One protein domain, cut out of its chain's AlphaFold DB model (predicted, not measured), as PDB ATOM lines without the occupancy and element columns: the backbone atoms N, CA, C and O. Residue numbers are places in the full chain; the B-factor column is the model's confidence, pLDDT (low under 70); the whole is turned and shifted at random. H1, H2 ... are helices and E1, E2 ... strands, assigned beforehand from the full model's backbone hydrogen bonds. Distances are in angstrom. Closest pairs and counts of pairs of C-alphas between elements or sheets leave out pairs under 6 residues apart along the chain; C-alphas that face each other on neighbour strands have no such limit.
ATOM      1  N   LEU A   6      27.357  30.858 -33.508       85.25
ATOM      2  CA  LEU A   6      28.219  31.401 -34.543       85.25
ATOM      3  C   LEU A   6      29.670  31.098 -34.146       85.25
ATOM      4  O   LEU A   6      30.058  31.371 -33.008       85.25
ATOM      5  N   LEU A   7      30.454  30.524 -35.059       87.81
ATOM      6  CA  LEU A   7      31.799  29.991 -34.807       87.81
ATOM      7  C   LEU A   7      32.837  30.661 -35.710       87.81
ATOM      8  O   LEU A   7      32.609  30.771 -36.911       87.81
ATOM      9  N   TRP A   8      33.982  31.075 -35.173       86.69
ATOM     10  CA  TRP A   8      35.057  31.720 -35.946       86.69
ATOM     11  C   TRP A   8      36.437  31.422 -35.349       86.69
ATOM     12  O   TRP A   8      36.538  31.021 -34.190       86.69
ATOM     13  N   LEU A   9      37.513  31.640 -36.110       85.69
ATOM     14  CA  LEU A   9      38.872  31.648 -35.551       85.69
ATOM     15  C   LEU A   9      39.104  32.945 -34.770       85.69
ATOM     16  O   LEU A   9      38.786  34.025 -35.267       85.69
ATOM     17  N   LYS A  10      39.634  32.860 -33.544       83.31
ATOM     18  CA  LYS A  10      39.869  34.045 -32.704       83.31
ATOM     19  C   LYS A  10      40.816  35.064 -33.366       83.31
ATOM     20  O   LYS A  10      41.635  34.690 -34.203       83.31
ATOM     21  N   PRO A  11      40.760  36.345 -32.951       74.44
ATOM     22  CA  PRO A  11      41.787  37.320 -33.311       74.44
ATOM     23  C   PRO A  11      43.189  36.793 -32.973       74.44
ATOM     24  O   PRO A  11      43.356  36.094 -31.973       74.44
ATOM     25  N   ASN A  12      44.184  37.140 -33.792       77.25
ATOM     26  CA  ASN A  12      45.576  36.667 -33.701       77.25
ATOM     27  C   ASN A  12      45.785  35.171 -33.998       77.25
ATOM     28  O   ASN A  12      46.894  34.666 -33.829       77.25
ATOM     29  N   VAL A  13      44.757  34.470 -34.480       82.62
ATOM     30  CA  VAL A  13      44.902  33.137 -35.060       82.62
ATOM     31  C   VAL A  13      44.951  33.259 -36.577       82.62
ATOM     32  O   VAL A  13      43.976  33.663 -37.192       82.62
ATOM     33  N   LEU A  14      46.054  32.871 -37.203       81.31
ATOM     34  CA  LEU A  14      46.212  32.901 -38.654       81.31
ATOM     35  C   LEU A  14      45.929  31.536 -39.263       81.31
ATOM     36  O   LEU A  14      46.435  30.529 -38.778       81.31
ATOM     37  N   PHE A  15      45.202  31.498 -40.377       82.56
ATOM     38  CA  PHE A  15      45.182  30.317 -41.236       82.56
ATOM     39  C   PHE A  15      46.201  30.501 -42.358       82.56
ATOM     40  O   PHE A  15      46.116  31.456 -43.128       82.56
ATOM     41  N   VAL A  16      47.161  29.589 -42.451       81.94
ATOM     42  CA  VAL A  16      48.287  29.655 -43.380       81.94
ATOM     43  C   VAL A  16      48.247  28.430 -44.288       81.94
ATOM     44  O   VAL A  16      48.097  27.300 -43.825       81.94
ATOM     45  N   GLN A  17      48.399  28.638 -45.591       80.38
ATOM     46  CA  GLN A  17      48.633  27.565 -46.551       80.38
ATOM     47  C   GLN A  17      50.048  27.688 -47.091       80.38
ATOM     48  O   GLN A  17      50.479  28.759 -47.516       80.38
ATOM     49  N   ILE A  18      50.769  26.577 -47.059       81.00
ATOM     50  CA  ILE A  18      52.142  26.464 -47.522       81.00
ATOM     51  C   ILE A  18      52.162  25.443 -48.646       81.00
ATOM     52  O   ILE A  18      51.686  24.324 -48.477       81.00
ATOM     53  N   CYS A  19      52.726  25.812 -49.786       79.56
ATOM     54  CA  CYS A  19      53.056  24.868 -50.840       79.56
ATOM     55  C   CYS A  19      54.540  24.525 -50.747       79.56
ATOM     56  O   CYS A  19      55.398  25.384 -50.921       79.56
ATOM     57  N   GLU A  20      54.834  23.260 -50.490       80.12
ATOM     58  CA  GLU A  20      56.184  22.715 -50.507       80.12
ATOM     59  C   GLU A  20      56.382  21.926 -51.801       80.12
ATOM     60  O   GLU A  20      55.531  21.117 -52.183       80.12
ATOM     61  N   LYS A  21      57.504  22.144 -52.488       78.00
ATOM     62  CA  LYS A  21      57.938  21.220 -53.539       78.00
ATOM     63  C   LYS A  21      58.741  20.103 -52.892       78.00
ATOM     64  O   LYS A  21      59.794  20.357 -52.314       78.00
ATOM     65  N   SER A  22      58.250  18.873 -53.008       72.75
ATOM     66  CA  SER A  22      59.011  17.703 -52.587       72.75
ATOM     67  C   SER A  22      60.271  17.544 -53.451       72.75
ATOM     68  O   SER A  22      60.289  18.009 -54.598       72.75
ATOM     69  N   PRO A  23      61.299  16.824 -52.966       69.06
ATOM     70  CA  PRO A  23      62.485  16.495 -53.763       69.06
ATOM     71  C   PRO A  23      62.161  15.761 -55.077       69.06
ATOM     72  O   PRO A  23      62.918  15.834 -56.038       69.06
ATOM     73  N   GLU A  24      61.010  15.084 -55.139       78.00
ATOM     74  CA  GLU A  24      60.497  14.384 -56.326       78.00
ATOM     75  C   GLU A  24      59.777  15.316 -57.324       78.00
ATOM     76  O   GLU A  24      59.206  14.848 -58.307       78.00
ATOM     77  N   GLY A  25      59.728  16.625 -57.057       76.12
ATOM     78  CA  GLY A  25      59.049  17.617 -57.895       76.12
ATOM     79  C   GLY A  25      57.528  17.691 -57.710       76.12
ATOM     80  O   GLY A  25      56.862  18.427 -58.441       76.12
ATOM     81  N   LYS A  26      56.949  16.973 -56.737       77.00
ATOM     82  CA  LYS A  26      55.510  17.062 -56.430       77.00
ATOM     83  C   LYS A  26      55.237  18.287 -55.565       77.00
ATOM     84  O   LYS A  26      55.945  18.538 -54.598       77.00
ATOM     85  N   THR A  27      54.179  19.028 -55.884       78.19
ATOM     86  CA  THR A  27      53.722  20.139 -55.038       78.19
ATOM     87  C   THR A  27      52.774  19.601 -53.975       78.19
ATOM     88  O   THR A  27      51.763  18.985 -54.304       78.19
ATOM     89  N   ILE A  28      53.103  19.830 -52.708       78.00
ATOM     90  CA  ILE A  28      52.298  19.449 -51.553       78.00
ATOM     91  C   ILE A  28      51.804  20.730 -50.896       78.00
ATOM     92  O   ILE A  28      52.602  21.539 -50.433       78.00
ATOM     93  N   THR A  29      50.490  20.909 -50.827       78.75
ATOM     94  CA  THR A  29      49.890  22.016 -50.077       78.75
ATOM     95  C   THR A  29      49.551  21.547 -48.670       78.75
ATOM     96  O   THR A  29      48.752  20.631 -48.492       78.75
ATOM     97  N   ARG A  30      50.138  22.190 -47.664       80.38
ATOM     98  CA  ARG A  30      49.812  22.003 -46.250       80.38
ATOM     99  C   ARG A  30      49.057  23.217 -45.745       80.38
ATOM    100  O   ARG A  30      49.466  24.347 -45.985       80.38
ATOM    101  N   SER A  31      47.959  22.977 -45.044       83.62
ATOM    102  CA  SER A  31      47.261  24.024 -44.299       83.62
ATOM    103  C   SER A  31      47.661  23.925 -42.835       83.62
ATOM    104  O   SER A  31      47.874  22.825 -42.338       83.62
ATOM    105  N   LEU A  32      47.763  25.052 -42.148       86.12
ATOM    106  CA  LEU A  32      48.059  25.123 -40.723       86.12
ATOM    107  C   LEU A  32      47.397  26.356 -40.116       86.12
ATOM    108  O   LEU A  32      47.079  27.326 -40.801       86.12
ATOM    109  N   VAL A  33      47.182  26.294 -38.816       85.69
ATOM    110  CA  VAL A  33      46.635  27.377 -38.012       85.69
ATOM    111  C   VAL A  33      47.717  27.813 -37.043       85.69
ATOM    112  O   VAL A  33      48.269  26.964 -36.354       85.69
ATOM    113  N   VAL A  34      48.043  29.099 -36.993       83.56
ATOM    114  CA  VAL A  34      49.061  29.658 -36.095       83.56
ATOM    115  C   VAL A  34      48.376  30.558 -35.084       83.56
ATOM    116  O   VAL A  34      47.772  31.551 -35.472       83.56
ATOM    117  N   ASP A  35      48.483  30.240 -33.800       85.06
ATOM    118  CA  ASP A  35      48.081  31.138 -32.720       85.06
ATOM    119  C   ASP A  35      49.283  32.003 -32.325       85.06
ATOM    120  O   ASP A  35      50.242  31.530 -31.707       85.06
ATOM    121  N   LEU A  36      49.232  33.283 -32.694       80.56
ATOM    122  CA  LEU A  36      50.314  34.230 -32.438       80.56
ATOM    123  C   LEU A  36      50.441  34.601 -30.955       80.56
ATOM    124  O   LEU A  36      51.521  35.009 -30.536       80.56
ATOM    125  N   ASN A  37      49.378  34.461 -30.153       81.06
ATOM    126  CA  ASN A  37      49.442  34.789 -28.727       81.06
ATOM    127  C   ASN A  37      50.218  33.717 -27.958       81.06
ATOM    128  O   ASN A  37      51.008  34.029 -27.071       81.06
ATOM    129  N   ASN A  38      49.982  32.451 -28.309       80.12
ATOM    130  CA  ASN A  38      50.572  31.304 -27.623       80.12
ATOM    131  C   ASN A  38      51.835  30.770 -28.314       80.12
ATOM    132  O   ASN A  38      52.492  29.879 -27.777       80.12
ATOM    133  N   ASN A  39      52.183  31.305 -29.491       82.38
ATOM    134  CA  ASN A  39      53.261  30.809 -30.349       82.38
ATOM    135  C   ASN A  39      53.134  29.299 -30.635       82.38
ATOM    136  O   ASN A  39      54.116  28.553 -30.665       82.38
ATOM    137  N   THR A  40      51.897  28.839 -30.806       83.75
ATOM    138  CA  THR A  40      51.564  27.450 -31.119       83.75
ATOM    139  C   THR A  40      51.002  27.360 -32.528       83.75
ATOM    140  O   THR A  40      50.495  28.330 -33.093       83.75
ATOM    141  N   HIS A  41      51.099  26.176 -33.124       84.88
ATOM    142  CA  HIS A  41      50.449  25.897 -34.393       84.88
ATOM    143  C   HIS A  41      49.676  24.586 -34.320       84.88
ATOM    144  O   HIS A  41      50.032  23.669 -33.580       84.88
ATOM    145  N   TYR A  42      48.619  24.507 -35.115       84.88
ATOM    146  CA  TYR A  42      47.793  23.329 -35.288       84.88
ATOM    147  C   TYR A  42      47.758  22.944 -36.765       84.88
ATOM    148  O   TYR A  42      47.449  23.767 -37.629       84.88
ATOM    149  N   THR A  43      48.034  21.676 -37.052       87.19
ATOM    150  CA  THR A  43      47.951  21.119 -38.405       87.19
ATOM    151  C   THR A  43      46.731  20.196 -38.478       87.19
ATOM    152  O   THR A  43      46.672  19.234 -37.708       87.19
ATOM    153  N   PRO A  44      45.753  20.450 -39.372       84.56
ATOM    154  CA  PRO A  44      44.617  19.559 -39.562       84.56
ATOM    155  C   PRO A  44      45.088  18.160 -39.956       84.56
ATOM    156  O   PRO A  44      45.920  17.993 -40.844       84.56
ATOM    157  N   GLN A  45      44.529  17.151 -39.291       83.50
ATOM    158  CA  GLN A  45      44.938  15.753 -39.464       83.50
ATOM    159  C   GLN A  45      44.237  15.048 -40.633       83.50
ATOM    160  O   GLN A  45      44.637  13.954 -41.021       83.50
ATOM    161  N   ASN A  46      43.173  15.641 -41.176       83.56
ATOM    162  CA  ASN A  46      42.409  15.084 -42.285       83.56
ATOM    163  C   ASN A  46      41.749  16.188 -43.127       83.56
ATOM    164  O   ASN A  46      41.645  17.345 -42.707       83.56
ATOM    165  N   ASP A  47      41.276  15.806 -44.313       82.19
ATOM    166  CA  ASP A  47      40.680  16.727 -45.281       82.19
ATOM    167  C   ASP A  47      39.419  17.418 -44.741       82.19
ATOM    168  O   ASP A  47      39.200  18.597 -45.018       82.19
ATOM    169  N   SER A  48      38.604  16.718 -43.944       83.19
ATOM    170  CA  SER A  48      37.397  17.283 -43.329       83.19
ATOM    171  C   SER A  48      37.743  18.409 -42.350       83.19
ATOM    172  O   SER A  48      37.148  19.483 -42.415       83.19
ATOM    173  N   ALA A  49      38.746  18.207 -41.491       85.38
ATOM    174  CA  ALA A  49      39.246  19.216 -40.560       85.38
ATOM    175  C   ALA A  49      39.825  20.422 -41.310       85.38
ATOM    176  O   ALA A  49      39.535  21.568 -40.968       85.38
ATOM    177  N   GLN A  50      40.576  20.180 -42.390       85.62
ATOM    178  CA  GLN A  50      41.070  21.250 -43.255       85.62
ATOM    179  C   GLN A  50      39.921  22.038 -43.902       85.62
ATOM    180  O   GLN A  50      39.977  23.266 -43.951       85.62
ATOM    181  N   ALA A  51      38.873  21.362 -44.378       84.38
ATOM    182  CA  ALA A  51      37.709  22.021 -44.960       84.38
ATOM    183  C   ALA A  51      36.964  22.878 -43.929       84.38
ATOM    184  O   ALA A  51      36.596  24.009 -44.237       84.38
ATOM    185  N   VAL A  52      36.780  22.380 -42.701       87.94
ATOM    186  CA  VAL A  52      36.171  23.157 -41.611       87.94
ATOM    187  C   VAL A  52      37.023  24.381 -41.262       87.94
ATOM    188  O   VAL A  52      36.475  25.473 -41.134       87.94
ATOM    189  N   LEU A  53      38.350  24.249 -41.181       87.12
ATOM    190  CA  LEU A  53      39.241  25.389 -40.927       87.12
ATOM    191  C   LEU A  53      39.191  26.444 -42.028       87.12
ATOM    192  O   LEU A  53      39.077  27.626 -41.726       87.12
ATOM    193  N   ASP A  54      39.237  26.032 -43.294       82.62
ATOM    194  CA  ASP A  54      39.147  26.959 -44.426       82.62
ATOM    195  C   ASP A  54      37.800  27.706 -44.424       82.62
ATOM    196  O   ASP A  54      37.742  28.887 -44.762       82.62
ATOM    197  N   LEU A  55      36.716  27.063 -43.976       84.50
ATOM    198  CA  LEU A  55      35.417  27.718 -43.801       84.50
ATOM    199  C   LEU A  55      35.404  28.725 -42.649       84.50
ATOM    200  O   LEU A  55      34.835  29.803 -42.826       84.50
ATOM    201  N   LEU A  56      35.996  28.373 -41.504       85.12
ATOM    202  CA  LEU A  56      36.088  29.231 -40.317       85.12
ATOM    203  C   LEU A  56      37.041  30.416 -40.516       85.12
ATOM    204  O   LEU A  56      36.864  31.446 -39.875       85.12
ATOM    205  N   ALA A  57      38.048  30.268 -41.379       78.88
ATOM    206  CA  ALA A  57      39.018  31.316 -41.668       78.88
ATOM    207  C   ALA A  57      38.475  32.372 -42.642       78.88
ATOM    208  O   ALA A  57      38.799  33.547 -42.512       78.88
ATOM    209  N   ARG A  58      37.665  31.968 -43.629       71.25
ATOM    210  CA  ARG A  58      37.184  32.857 -44.707       71.25
ATOM    211  C   ARG A  58      36.073  33.815 -44.299       71.25
ATOM    212  O   ARG A  58      35.936  34.864 -44.911       71.25
ATOM    213  N   GLU A  59      35.231  33.417 -43.353       64.25
ATOM    214  CA  GLU A  59      34.032  34.168 -42.993       64.25
ATOM    215  C   GLU A  59      34.020  34.472 -41.501       64.25
ATOM    216  O   GLU A  59      34.489  33.695 -40.673       64.25
ATOM    217  N   ASN A  60      33.453  35.623 -41.157       63.75
ATOM    218  CA  ASN A  60      33.477  36.186 -39.813       63.75
ATOM    219  C   ASN A  60      32.422  35.565 -38.891       63.75
ATOM    220  O   ASN A  60      31.614  36.250 -38.258       63.75
ATOM    221  N   GLY A  61      32.444  34.241 -38.813       73.56
ATOM    222  CA  GLY A  61      31.421  33.457 -38.152       73.56
ATOM    223  C   GLY A  61      30.696  32.552 -39.135       73.56
ATOM    224  O   GLY A  61      30.139  33.029 -40.116       73.56
ATOM    225  N   ARG A  62      30.642  31.257 -38.833       83.62
ATOM    226  CA  ARG A  62      29.755  30.300 -39.495       83.62
ATOM    227  C   ARG A  62      28.912  29.550 -38.490       83.62
ATOM    228  O   ARG A  62      29.364  29.271 -37.380       83.62
ATOM    229  N   HIS A  63      27.707  29.191 -38.904       85.81
ATOM    230  CA  HIS A  63      26.888  28.283 -38.124       85.81
ATOM    231  C   HIS A  63      27.388  26.853 -38.277       85.81
ATOM    232  O   HIS A  63      27.885  26.447 -39.330       85.81
ATOM    233  N   PHE A  64      27.190  26.057 -37.229       86.88
ATOM    234  CA  PHE A  64      27.493  24.630 -37.261       86.88
ATOM    235  C   PHE A  64      26.793  23.911 -38.428       86.88
ATOM    236  O   PHE A  64      27.390  23.059 -39.084       86.88
ATOM    237  N   HIS A  65      25.551  24.301 -38.732       85.44
ATOM    238  CA  HIS A  65      24.790  23.749 -39.851       85.44
ATOM    239  C   HIS A  65      25.490  23.958 -41.205       85.44
ATOM    240  O   HIS A  65      25.535  23.034 -42.014       85.44
ATOM    241  N   ASP A  66      26.097  25.124 -41.437       85.25
ATOM    242  CA  ASP A  66      26.785  25.421 -42.699       85.25
ATOM    243  C   ASP A  66      28.086  24.627 -42.833       85.25
ATOM    244  O   ASP A  66      28.406  24.117 -43.911       85.25
ATOM    245  N   LEU A  67      28.815  24.461 -41.722       87.25
ATOM    246  CA  LEU A  67      29.993  23.591 -41.664       87.25
ATOM    247  C   LEU A  67      29.603  22.147 -42.006       87.25
ATOM    248  O   LEU A  67      30.220  21.527 -42.876       87.25
ATOM    249  N   LYS A  68      28.530  21.642 -41.385       87.88
ATOM    250  CA  LYS A  68      27.988  20.300 -41.630       87.88
ATOM    251  C   LYS A  68      27.549  20.118 -43.079       87.88
ATOM    252  O   LYS A  68      27.964  19.154 -43.719       87.88
ATOM    253  N   ALA A  69      26.772  21.052 -43.625       87.06
ATOM    254  CA  ALA A  69      26.316  21.008 -45.011       87.06
ATOM    255  C   ALA A  69      27.494  20.970 -45.995       87.06
ATOM    256  O   ALA A  69      27.468  20.219 -46.972       87.06
ATOM    257  N   LYS A  70      28.567  21.725 -45.720       85.12
ATOM    258  CA  LYS A  70      29.756  21.716 -46.575       85.12
ATOM    259  C   LYS A  70      30.523  20.399 -46.502       85.12
ATOM    260  O   LYS A  70      30.943  19.902 -47.546       85.12
ATOM    261  N   VAL A  71      30.704  19.843 -45.304       85.88
ATOM    262  CA  VAL A  71      31.371  18.547 -45.124       85.88
ATOM    263  C   VAL A  71      30.569  17.442 -45.810       85.88
ATOM    264  O   VAL A  71      31.147  16.703 -46.596       85.88
ATOM    265  N   LEU A  72      29.246  17.395 -45.636       88.25
ATOM    266  CA  LEU A  72      28.380  16.411 -46.301       88.25
ATOM    267  C   LEU A  72      28.357  16.552 -47.827       88.25
ATOM    268  O   LEU A  72      28.320  15.560 -48.549       88.25
ATOM    269  N   GLY A  73      28.391  17.784 -48.336       84.19
ATOM    270  CA  GLY A  73      28.435  18.028 -49.777       84.19
ATOM    271  C   GLY A  73      29.774  17.648 -50.416       84.19
ATOM    272  O   GLY A  73      29.819  17.347 -51.608       84.19
ATOM    273  N   ARG A  74      30.869  17.672 -49.644       84.31
ATOM    274  CA  ARG A  74      32.229  17.430 -50.146       84.31
ATOM    275  C   ARG A  74      32.718  16.007 -49.901       84.31
ATOM    276  O   ARG A  74      33.419  15.453 -50.743       84.31
ATOM    277  N   TYR A  75      32.346  15.423 -48.773       81.94
ATOM    278  CA  TYR A  75      32.734  14.087 -48.355       81.94
ATOM    279  C   TYR A  75      31.464  13.244 -48.288       81.94
ATOM    280  O   TYR A  75      30.493  13.636 -47.651       81.94
ATOM    281  N   ARG A  76      31.451  12.087 -48.961       79.38
ATOM    282  CA  ARG A  76      30.328  11.133 -48.925       79.38
ATOM    283  C   ARG A  76      30.277  10.410 -47.571       79.38
ATOM    284  O   ARG A  76      30.481   9.202 -47.505       79.38
ATOM    285  N   VAL A  77      30.069  11.166 -46.502       83.38
ATOM    286  CA  VAL A  77      29.882  10.689 -45.129       83.38
ATOM    287  C   VAL A  77      28.415  10.852 -44.746       83.38
ATOM    288  O   VAL A  77      27.715  11.700 -45.299       83.38
ATOM    289  N   ASP A  78      27.922  10.025 -43.831       88.50
ATOM    290  CA  ASP A  78      26.571  10.192 -43.309       88.50
ATOM    291  C   ASP A  78      26.477  11.411 -42.373       88.50
ATOM    292  O   ASP A  78      27.471  11.917 -41.842       88.50
ATOM    293  N   ALA A  79      25.251  11.900 -42.180       86.44
ATOM    294  CA  ALA A  79      24.979  13.117 -41.426       86.44
ATOM    295  C   ALA A  79      25.383  13.036 -39.949       86.44
ATOM    296  O   ALA A  79      25.726  14.076 -39.383       86.44
ATOM    297  N   GLN A  80      25.330  11.851 -39.337       88.25
ATOM    298  CA  GLN A  80      25.670  11.684 -37.927       88.25
ATOM    299  C   GLN A  80      27.186  11.659 -37.752       88.25
ATOM    300  O   GLN A  80      27.722  12.447 -36.981       88.25
ATOM    301  N   THR A  81      27.889  10.865 -38.562       87.00
ATOM    302  CA  THR A  81      29.356  10.824 -38.566       87.00
ATOM    303  C   THR A  81      29.954  12.202 -38.836       87.00
ATOM    304  O   THR A  81      30.911  12.597 -38.172       87.00
ATOM    305  N   ALA A  82      29.392  12.972 -39.776       86.62
ATOM    306  CA  ALA A  82      29.844  14.340 -40.020       86.62
ATOM    307  C   ALA A  82      29.649  15.240 -38.792       86.62
ATOM    308  O   ALA A  82      30.528  16.029 -38.462       86.62
ATOM    309  N   GLU A  83      28.510  15.129 -38.111       89.50
ATOM    310  CA  GLU A  83      28.221  15.914 -36.911       89.50
ATOM    311  C   GLU A  83      29.177  15.585 -35.763       89.50
ATOM    312  O   GLU A  83      29.721  16.505 -35.148       89.50
ATOM    313  N   ASP A  84      29.443  14.302 -35.533       88.38
ATOM    314  CA  ASP A  84      30.353  13.841 -34.486       88.38
ATOM    315  C   ASP A  84      31.796  14.280 -34.783       88.38
ATOM    316  O   ASP A  84      32.476  14.832 -33.916       88.38
ATOM    317  N   GLN A  85      32.251  14.125 -36.033       87.81
ATOM    318  CA  GLN A  85      33.589  14.546 -36.462       87.81
ATOM    319  C   GLN A  85      33.785  16.059 -36.355       87.81
ATOM    320  O   GLN A  85      34.819  16.510 -35.861       87.81
ATOM    321  N   ILE A  86      32.809  16.852 -36.808       89.62
ATOM    322  CA  ILE A  86      32.891  18.313 -36.725       89.62
ATOM    323  C   ILE A  86      32.850  18.749 -35.262       89.62
ATOM    324  O   ILE A  86      33.642  19.601 -34.875       89.62
ATOM    325  N   SER A  87      31.977  18.167 -34.436       90.38
ATOM    326  CA  SER A  87      31.877  18.524 -33.016       90.38
ATOM    327  C   SER A  87      33.173  18.224 -32.267       90.38
ATOM    328  O   SER A  87      33.716  19.124 -31.632       90.38
ATOM    329  N   ALA A  88      33.724  17.017 -32.426       89.44
ATOM    330  CA  ALA A  88      35.002  16.644 -31.823       89.44
ATOM    331  C   ALA A  88      36.143  17.563 -32.290       89.44
ATOM    332  O   ALA A  88      37.007  17.953 -31.505       89.44
ATOM    333  N   PHE A  89      36.133  17.958 -33.565       90.19
ATOM    334  CA  PHE A  89      37.128  18.881 -34.093       90.19
ATOM    335  C   PHE A  89      36.983  20.300 -33.518       90.19
ATOM    336  O   PHE A  89      37.977  20.922 -33.145       90.19
ATOM    337  N   LEU A  90      35.760  20.812 -33.381       91.00
ATOM    338  CA  LEU A  90      35.506  22.113 -32.757       91.00
ATOM    339  C   LEU A  90      35.898  22.126 -31.275       91.00
ATOM    340  O   LEU A  90      36.495  23.100 -30.821       91.00
ATOM    341  N   GLU A  91      35.643  21.040 -30.542       91.06
ATOM    342  CA  GLU A  91      36.087  20.878 -29.151       91.06
ATOM    343  C   GLU A  91      37.617  20.896 -29.037       91.06
ATOM    344  O   GLU A  91      38.168  21.508 -28.119       91.06
ATOM    345  N   GLN A  92      38.326  20.291 -29.997       88.88
ATOM    346  CA  GLN A  92      39.782  20.406 -30.072       88.88
ATOM    347  C   GLN A  92      40.220  21.854 -30.303       88.88
ATOM    348  O   GLN A  92      41.093  22.343 -29.593       88.88
ATOM    349  N   LEU A  93      39.621  22.576 -31.250       88.62
ATOM    350  CA  LEU A  93      39.977  23.982 -31.473       88.62
ATOM    351  C   LEU A  93      39.664  24.858 -30.250       88.62
ATOM    352  O   LEU A  93      40.395  25.807 -29.963       88.62
ATOM    353  N   GLU A  94      38.601  24.542 -29.514       88.94
ATOM    354  CA  GLU A  94      38.248  25.222 -28.271       88.94
ATOM    355  C   GLU A  94      39.279  24.964 -27.165       88.94
ATOM    356  O   GLU A  94      39.729  25.917 -26.527       88.94
ATOM    357  N   SER A  95      39.721  23.715 -26.981       87.88
ATOM    358  CA  SER A  95      40.734  23.362 -25.976       87.88
ATOM    359  C   SER A  95      42.112  23.957 -26.273       87.88
ATOM    360  O   SER A  95      42.847  24.292 -25.348       87.88
ATOM    361  N   HIS A  96      42.432  24.177 -27.552       84.62
ATOM    362  CA  HIS A  96      43.634  24.900 -27.977       84.62
ATOM    363  C   HIS A  96      43.477  26.427 -27.897       84.62
ATOM    364  O   HIS A  96      44.393  27.159 -28.256       84.62
ATOM    365  N   GLY A  97      42.318  26.930 -27.462       84.81
ATOM    366  CA  GLY A  97      42.057  28.360 -27.351       84.81
ATOM    367  C   GLY A  97      41.885  29.077 -28.693       84.81
ATOM    368  O   GLY A  97      41.767  30.300 -28.688       84.81
ATOM    369  N   ILE A  98      41.799  28.341 -29.802       88.06
ATOM    370  CA  ILE A  98      41.758  28.839 -31.183       88.06
ATOM    371  C   ILE A  98      40.343  29.268 -31.605       88.06
ATOM    372  O   ILE A  98      40.173  30.212 -32.381       88.06
ATOM    373  N   LEU A  99      39.314  28.580 -31.103       89.06
ATOM    374  CA  LEU A  99      37.925  28.786 -31.515       89.06
ATOM    375  C   LEU A  99      37.233  29.893 -30.709       89.06
ATOM    376  O   LEU A  99      37.204  29.868 -29.478       89.06
ATOM    377  N   GLY A 100      36.628  30.851 -31.407       85.50
ATOM    378  CA  GLY A 100      35.645  31.781 -30.863       85.50
ATOM    379  C   GLY A 100      34.226  31.261 -31.087       85.50
ATOM    380  O   GLY A 100      33.914  30.738 -32.159       85.50
ATOM    381  N   LYS A 101      33.357  31.414 -30.083       86.94
ATOM    382  CA  LYS A 101      31.933  31.082 -30.186       86.94
ATOM    383  C   LYS A 101      31.075  32.122 -29.477       86.94
ATOM    384  O   LYS A 101      31.455  32.640 -28.432       86.94
ATOM    385  N   THR A 102      29.906  32.402 -30.037       83.06
ATOM    386  CA  THR A 102      28.825  33.129 -29.362       83.06
ATOM    387  C   THR A 102      27.512  32.447 -29.691       83.06
ATOM    388  O   THR A 102      27.377  31.901 -30.786       83.06
ATOM    389  N   GLN A 103      26.544  32.487 -28.776       76.00
ATOM    390  CA  GLN A 103      25.172  32.153 -29.144       76.00
ATOM    391  C   GLN A 103      24.716  33.130 -30.226       76.00
ATOM    392  O   GLN A 103      24.902  34.345 -30.103       76.00
ATOM    393  N   ALA A 104      24.193  32.588 -31.317       61.28
ATOM    394  CA  ALA A 104      23.671  33.371 -32.412       61.28
ATOM    395  C   ALA A 104      22.385  34.061 -31.950       61.28
ATOM    396  O   ALA A 104      21.380  33.414 -31.668       61.28
ATOM    397  N   LEU A 105      22.410  35.392 -31.871       56.94
ATOM    398  CA  LEU A 105      21.179  36.167 -31.766       56.94
ATOM    399  C   LEU A 105      20.416  36.035 -33.093       56.94
ATOM    400  O   LEU A 105      21.050  36.145 -34.148       56.94
ATOM    401  N   PRO A 106      19.081  35.865 -33.076       46.50
ATOM    402  CA  PRO A 106      18.292  35.494 -34.255       46.50
ATOM    403  C   PRO A 106      18.382  36.459 -35.453       46.50
ATOM    404  O   PRO A 106      17.931  36.105 -36.539       46.50
ATOM    405  N   HIS A 107      18.977  37.650 -35.308       36.78
ATOM    406  CA  HIS A 107      18.964  38.699 -36.337       36.78
ATOM    407  C   HIS A 107      20.287  39.435 -36.595       36.78
ATOM    408  O   HIS A 107      20.257  40.519 -37.171       36.78
ATOM    409  N   THR A 108      21.454  38.881 -36.252       39.09
ATOM    410  CA  THR A 108      22.720  39.602 -36.521       39.09
ATOM    411  C   THR A 108      23.543  38.934 -37.616       39.09
ATOM    412  O   THR A 108      24.573  38.316 -37.362       39.09
ATOM    413  N   LEU A 109      23.101  39.104 -38.868       38.97
ATOM    414  CA  LEU A 109      23.980  39.014 -40.035       38.97
ATOM    415  C   LEU A 109      24.929  40.210 -39.988       38.97
ATOM    416  O   LEU A 109      24.689  41.251 -40.596       38.97
ATOM    417  N   THR A 110      26.001  40.082 -39.216       35.97
ATOM    418  CA  THR A 110      27.071  41.069 -39.283       35.97
ATOM    419  C   THR A 110      27.876  40.724 -40.529       35.97
ATOM    420  O   THR A 110      28.665  39.784 -40.538       35.97
ATOM    421  N   VAL A 111      27.595  41.427 -41.627       34.31
ATOM    422  CA  VAL A 111      28.394  41.357 -42.852       34.31
ATOM    423  C   VAL A 111      29.732  42.002 -42.539       34.31
ATOM    424  O   VAL A 111      29.922  43.209 -42.654       34.31
ATOM    425  N   PHE A 112      30.657  41.191 -42.061       40.00
ATOM    426  CA  PHE A 112      32.014  41.633 -41.839       40.00
ATOM    427  C   PHE A 112      32.770  41.506 -43.161       40.00
ATOM    428  O   PHE A 112      32.880  40.423 -43.739       40.00
ATOM    429  N   ARG A 113      33.248  42.656 -43.626       36.00
ATOM    430  CA  ARG A 113      34.039  42.838 -44.839       36.00
ATOM    431  C   ARG A 113      35.205  41.844 -44.860       36.00
ATOM    432  O   ARG A 113      35.903  41.718 -43.855       36.00
ATOM    433  N   GLU A 114      35.436  41.186 -45.998       39.12
ATOM    434  CA  GLU A 114      36.751  40.612 -46.297       39.12
ATOM    435  C   GLU A 114      37.778  41.726 -46.065       39.12
ATOM    436  O   GLU A 114      37.743  42.757 -46.747       39.12
ATOM    437  N   ALA A 115      38.643  41.573 -45.059       38.94
ATOM    438  CA  ALA A 115      39.856  42.368 -45.014       38.94
ATOM    439  C   ALA A 115      40.574  42.058 -46.326       38.94
ATOM    440  O   ALA A 115      40.839  40.890 -46.619       38.94
ATOM    441  N   GLY A 116      40.728  43.090 -47.159       40.31
ATOM    442  CA  GLY A 116      41.257  42.956 -48.505       40.31
ATOM    443  C   GLY A 116      42.516  42.107 -48.480       40.31
ATOM    444  O   GLY A 116      43.320  42.209 -47.556       40.31
ATOM    445  N   SER A 117      42.659  41.256 -49.489       39.41
ATOM    446  CA  SER A 117      43.929  40.636 -49.821       39.41
ATOM    447  C   SER A 117      44.955  41.750 -50.043       39.41
ATOM    448  O   SER A 117      45.094  42.250 -51.159       39.41
ATOM    449  N   GLU A 118      45.625  42.201 -48.984       39.19
ATOM    450  CA  GLU A 118      46.889  42.900 -49.141       39.19
ATOM    451  C   GLU A 118      47.804  41.921 -49.869       39.19
ATOM    452  O   GLU A 118      47.910  40.749 -49.494       39.19
ATOM    453  N   GLU A 119      48.361  42.376 -50.989       41.69
ATOM    454  CA  GLU A 119      49.254  41.592 -51.828       41.69
ATOM    455  C   GLU A 119      50.538  41.335 -51.036       41.69
ATOM    456  O   GLU A 119      51.508  42.087 -51.081       41.69
ATOM    457  N   TRP A 120      50.506  40.292 -50.213       47.19
ATOM    458  CA  TRP A 120      51.650  39.867 -49.436       47.19
ATOM    459  C   TRP A 120      52.558  39.052 -50.344       47.19
ATOM    460  O   TRP A 120      52.164  38.014 -50.880       47.19
ATOM    461  N   THR A 121      53.789  39.521 -50.531       48.75
ATOM    462  CA  THR A 121      54.810  38.723 -51.200       48.75
ATOM    463  C   THR A 121      55.113  37.518 -50.318       48.75
ATOM    464  O   THR A 121      55.685  37.656 -49.238       48.75
ATOM    465  N   ALA A 122      54.680  36.345 -50.777       55.44
ATOM    466  CA  ALA A 122      54.897  35.065 -50.127       55.44
ATOM    467  C   ALA A 122      56.377  34.897 -49.740       55.44
ATOM    468  O   ALA A 122      57.220  34.825 -50.639       55.44
ATOM    469  N   PRO A 123      56.730  34.817 -48.443       59.75
ATOM    470  CA  PRO A 123      58.086  34.463 -48.068       59.75
ATOM    471  C   PRO A 123      58.385  33.042 -48.557       59.75
ATOM    472  O   PRO A 123      57.647  32.094 -48.264       59.75
ATOM    473  N   GLU A 124      59.468  32.903 -49.316       58.97
ATOM    474  CA  GLU A 124      60.062  31.610 -49.632       58.97
ATOM    475  C   GLU A 124      60.961  31.205 -48.462       58.97
ATOM    476  O   GLU A 124      61.888  31.922 -48.085       58.97
ATOM    477  N   ILE A 125      60.649  30.068 -47.850       63.53
ATOM    478  CA  ILE A 125      61.394  29.515 -46.727       63.53
ATOM    479  C   ILE A 125      62.126  28.282 -47.244       63.53
ATOM    480  O   ILE A 125      61.516  27.250 -47.535       63.53
ATOM    481  N   THR A 126      63.447  28.390 -47.353       57.16
ATOM    482  CA  THR A 126      64.313  27.260 -47.690       57.16
ATOM    483  C   THR A 126      64.925  26.704 -46.411       57.16
ATOM    484  O   THR A 126      65.684  27.386 -45.724       57.16
ATOM    485  N   ALA A 127      64.618  25.449 -46.090       55.53
ATOM    486  CA  ALA A 127      65.211  24.746 -44.958       55.53
ATOM    487  C   ALA A 127      65.565  23.311 -45.371       55.53
ATOM    488  O   ALA A 127      64.724  22.576 -45.880       55.53
ATOM    489  N   GLY A 128      66.828  22.912 -45.180       55.28
ATOM    490  CA  GLY A 128      67.270  21.525 -45.396       55.28
ATOM    491  C   GLY A 128      67.136  20.990 -46.831       55.28
ATOM    492  O   GLY A 128      67.020  19.783 -47.007       55.28
ATOM    493  N   GLY A 129      67.132  21.858 -47.851       60.19
ATOM    494  CA  GLY A 129      66.964  21.468 -49.261       60.19
ATOM    495  C   GLY A 129      65.508  21.399 -49.744       60.19
ATOM    496  O   GLY A 129      65.282  21.276 -50.945       60.19
ATOM    497  N   SER A 130      64.531  21.551 -48.844       55.78
ATOM    498  CA  SER A 130      63.126  21.779 -49.195       55.78
ATOM    499  C   SER A 130      62.848  23.275 -49.327       55.78
ATOM    500  O   SER A 130      63.298  24.080 -48.510       55.78
ATOM    501  N   THR A 131      62.077  23.638 -50.356       67.50
ATOM    502  CA  THR A 131      61.583  25.005 -50.563       67.50
ATOM    503  C   THR A 131      60.084  25.033 -50.308       67.50
ATOM    504  O   THR A 131      59.314  24.343 -50.986       67.50
ATOM    505  N   ALA A 132      59.683  25.825 -49.320       64.62
ATOM    506  CA  ALA A 132      58.301  26.044 -48.946       64.62
ATOM    507  C   ALA A 132      57.912  27.491 -49.254       64.62
ATOM    508  O   ALA A 132      58.593  28.427 -48.846       64.62
ATOM    509  N   VAL A 133      56.803  27.675 -49.962       71.56
ATOM    510  CA  VAL A 133      56.257  28.993 -50.287       71.56
ATOM    511  C   VAL A 133      54.943  29.149 -49.543       71.56
ATOM    512  O   VAL A 133      54.039  28.323 -49.693       71.56
ATOM    513  N   VAL A 134      54.819  30.201 -48.736       67.19
ATOM    514  CA  VAL A 134      53.544  30.534 -48.092       67.19
ATOM    515  C   VAL A 134      52.597  31.090 -49.151       67.19
ATOM    516  O   VAL A 134      52.743  32.220 -49.590       67.19
ATOM    517  N   THR A 135      51.625  30.304 -49.597       67.62
ATOM    518  CA  THR A 135      50.755  30.681 -50.722       67.62
ATOM    519  C   THR A 135      49.521  31.455 -50.304       67.62
ATOM    520  O   THR A 135      48.904  32.116 -51.138       67.62
ATOM    521  N   ARG A 136      49.133  31.376 -49.029       66.75
ATOM    522  CA  ARG A 136      47.971  32.098 -48.514       66.75
ATOM    523  C   ARG A 136      48.081  32.307 -47.016       66.75
ATOM    524  O   ARG A 136      48.380  31.360 -46.293       66.75
ATOM    525  N   VAL A 137      47.748  33.506 -46.553       65.69
ATOM    526  CA  VAL A 137      47.477  33.784 -45.140       65.69
ATOM    527  C   VAL A 137      46.142  34.486 -45.024       65.69
ATOM    528  O   VAL A 137      45.872  35.442 -45.742       65.69
ATOM    529  N   ILE A 138      45.293  33.970 -44.142       67.62
ATOM    530  CA  ILE A 138      44.009  34.569 -43.805       67.62
ATOM    531  C   ILE A 138      44.104  35.055 -42.365       67.62
ATOM    532  O   ILE A 138      44.311  34.258 -41.445       67.62
ATOM    533  N   VAL A 139      43.960  36.367 -42.198       61.78
ATOM    534  CA  VAL A 139      43.873  37.025 -40.896       61.78
ATOM    535  C   VAL A 139      42.386  37.212 -40.581       61.78
ATOM    536  O   VAL A 139      41.721  37.980 -41.280       61.78
TER     537      VAL A 139
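This is residues 6 to 139 of the 143 residues of the protein "PqqD family protein" of Desulfobacca acetoxidans (UniProt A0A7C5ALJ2). A curled, strongly twisted sheet of five strands makes one end of an elongated domain, and three crossed helices with a small two-stranded sheet, E1 and E5, make the other. H1 packs on the large sheet and joins the two ends, while a long stretch with no named element, residues 104 to 123, runs from the small sheet to E6 at the large sheet's edge. The printed part has 134 residues, with seven named strands and three named helices in the order E1 E2 E3 E4 H1 H2 H3 E5 E6 E7. The large sheet's order is E4 E3 E2 E7 E6, all antiparallel, and the class is mixed, helices and strands. The whole is compact, with a radius of gyration of the C-alphas of 16.1 A, and spans 51 by 33 by 25 A.

E1, residues 6 to 9, is the antiparallel neighbour of E5, residues 99 to 103, with N 100 and O 8 at 2.8 A. Residues 6 to 7 of E1 also pair, antiparallel, with residues 62 to 63. E2, residues 13 to 21, and E3, residues 27 to 35, form a hairpin, with N 18 and O 30 at 2.8 A. E3 and E4, residues 40 to 42, form another, with N 33 and O 42 at 2.8 A; E2, E3 and E4 are a meander, each strand the antiparallel neighbour of the one before. E7, residues 130 to 138, is antiparallel to E2 at 147 degrees, with N 17 and O 136 at 2.8 A. E7 forms a hairpin with the edge strand E6, residues 124 to 127, with N 125 and O 132 at 2.8 A. H1, residues 47 to 58, is on this sheet in two layers, a helix on one face of a sheet. Its height over the sheet is 9.7 A, over E3 and E2, and it runs slantwise to the strands, at 49 degrees to E2 on the local plane. The closest C-alphas of H1 and E1 are those of Leu 56 and Trp 8, 5.1 A apart. H2, residues 64 to 74, touches H1 at a steep tilt of 50 degrees, opposite ways; their closest C-alphas are those of Leu 67 and Val 52, 6.2 A apart. H3, residues 79 to 95, touches H2 with residues 79 to 86 alone, at a steep tilt of 57 degrees; the closest C-alphas are those of Ala 82 and Lys 68, 6.4 A apart. In H1, H2 and H3 every O i to N i+4 pair is within hydrogen-bond range.

E1 begins at C-alpha 6 (28.219, 31.401, -34.543). E2 is 25.6 A long, E3 25.5 A and E7 23.6 A. H3 is the longest helix by residues, at 24.3 A. E7 ends at C-alpha 138 (44.009, 34.569, -43.805).

The C-alphas farthest apart are those of Pro 106 and Gly 129, 52.8 A. The printed part has no cut, and the link E5 to E6, 20 residues, is long. Confidence is under 70 in 38 residues, namely residue 23, residues 59 to 60, 104 to 132 and 134 to 139.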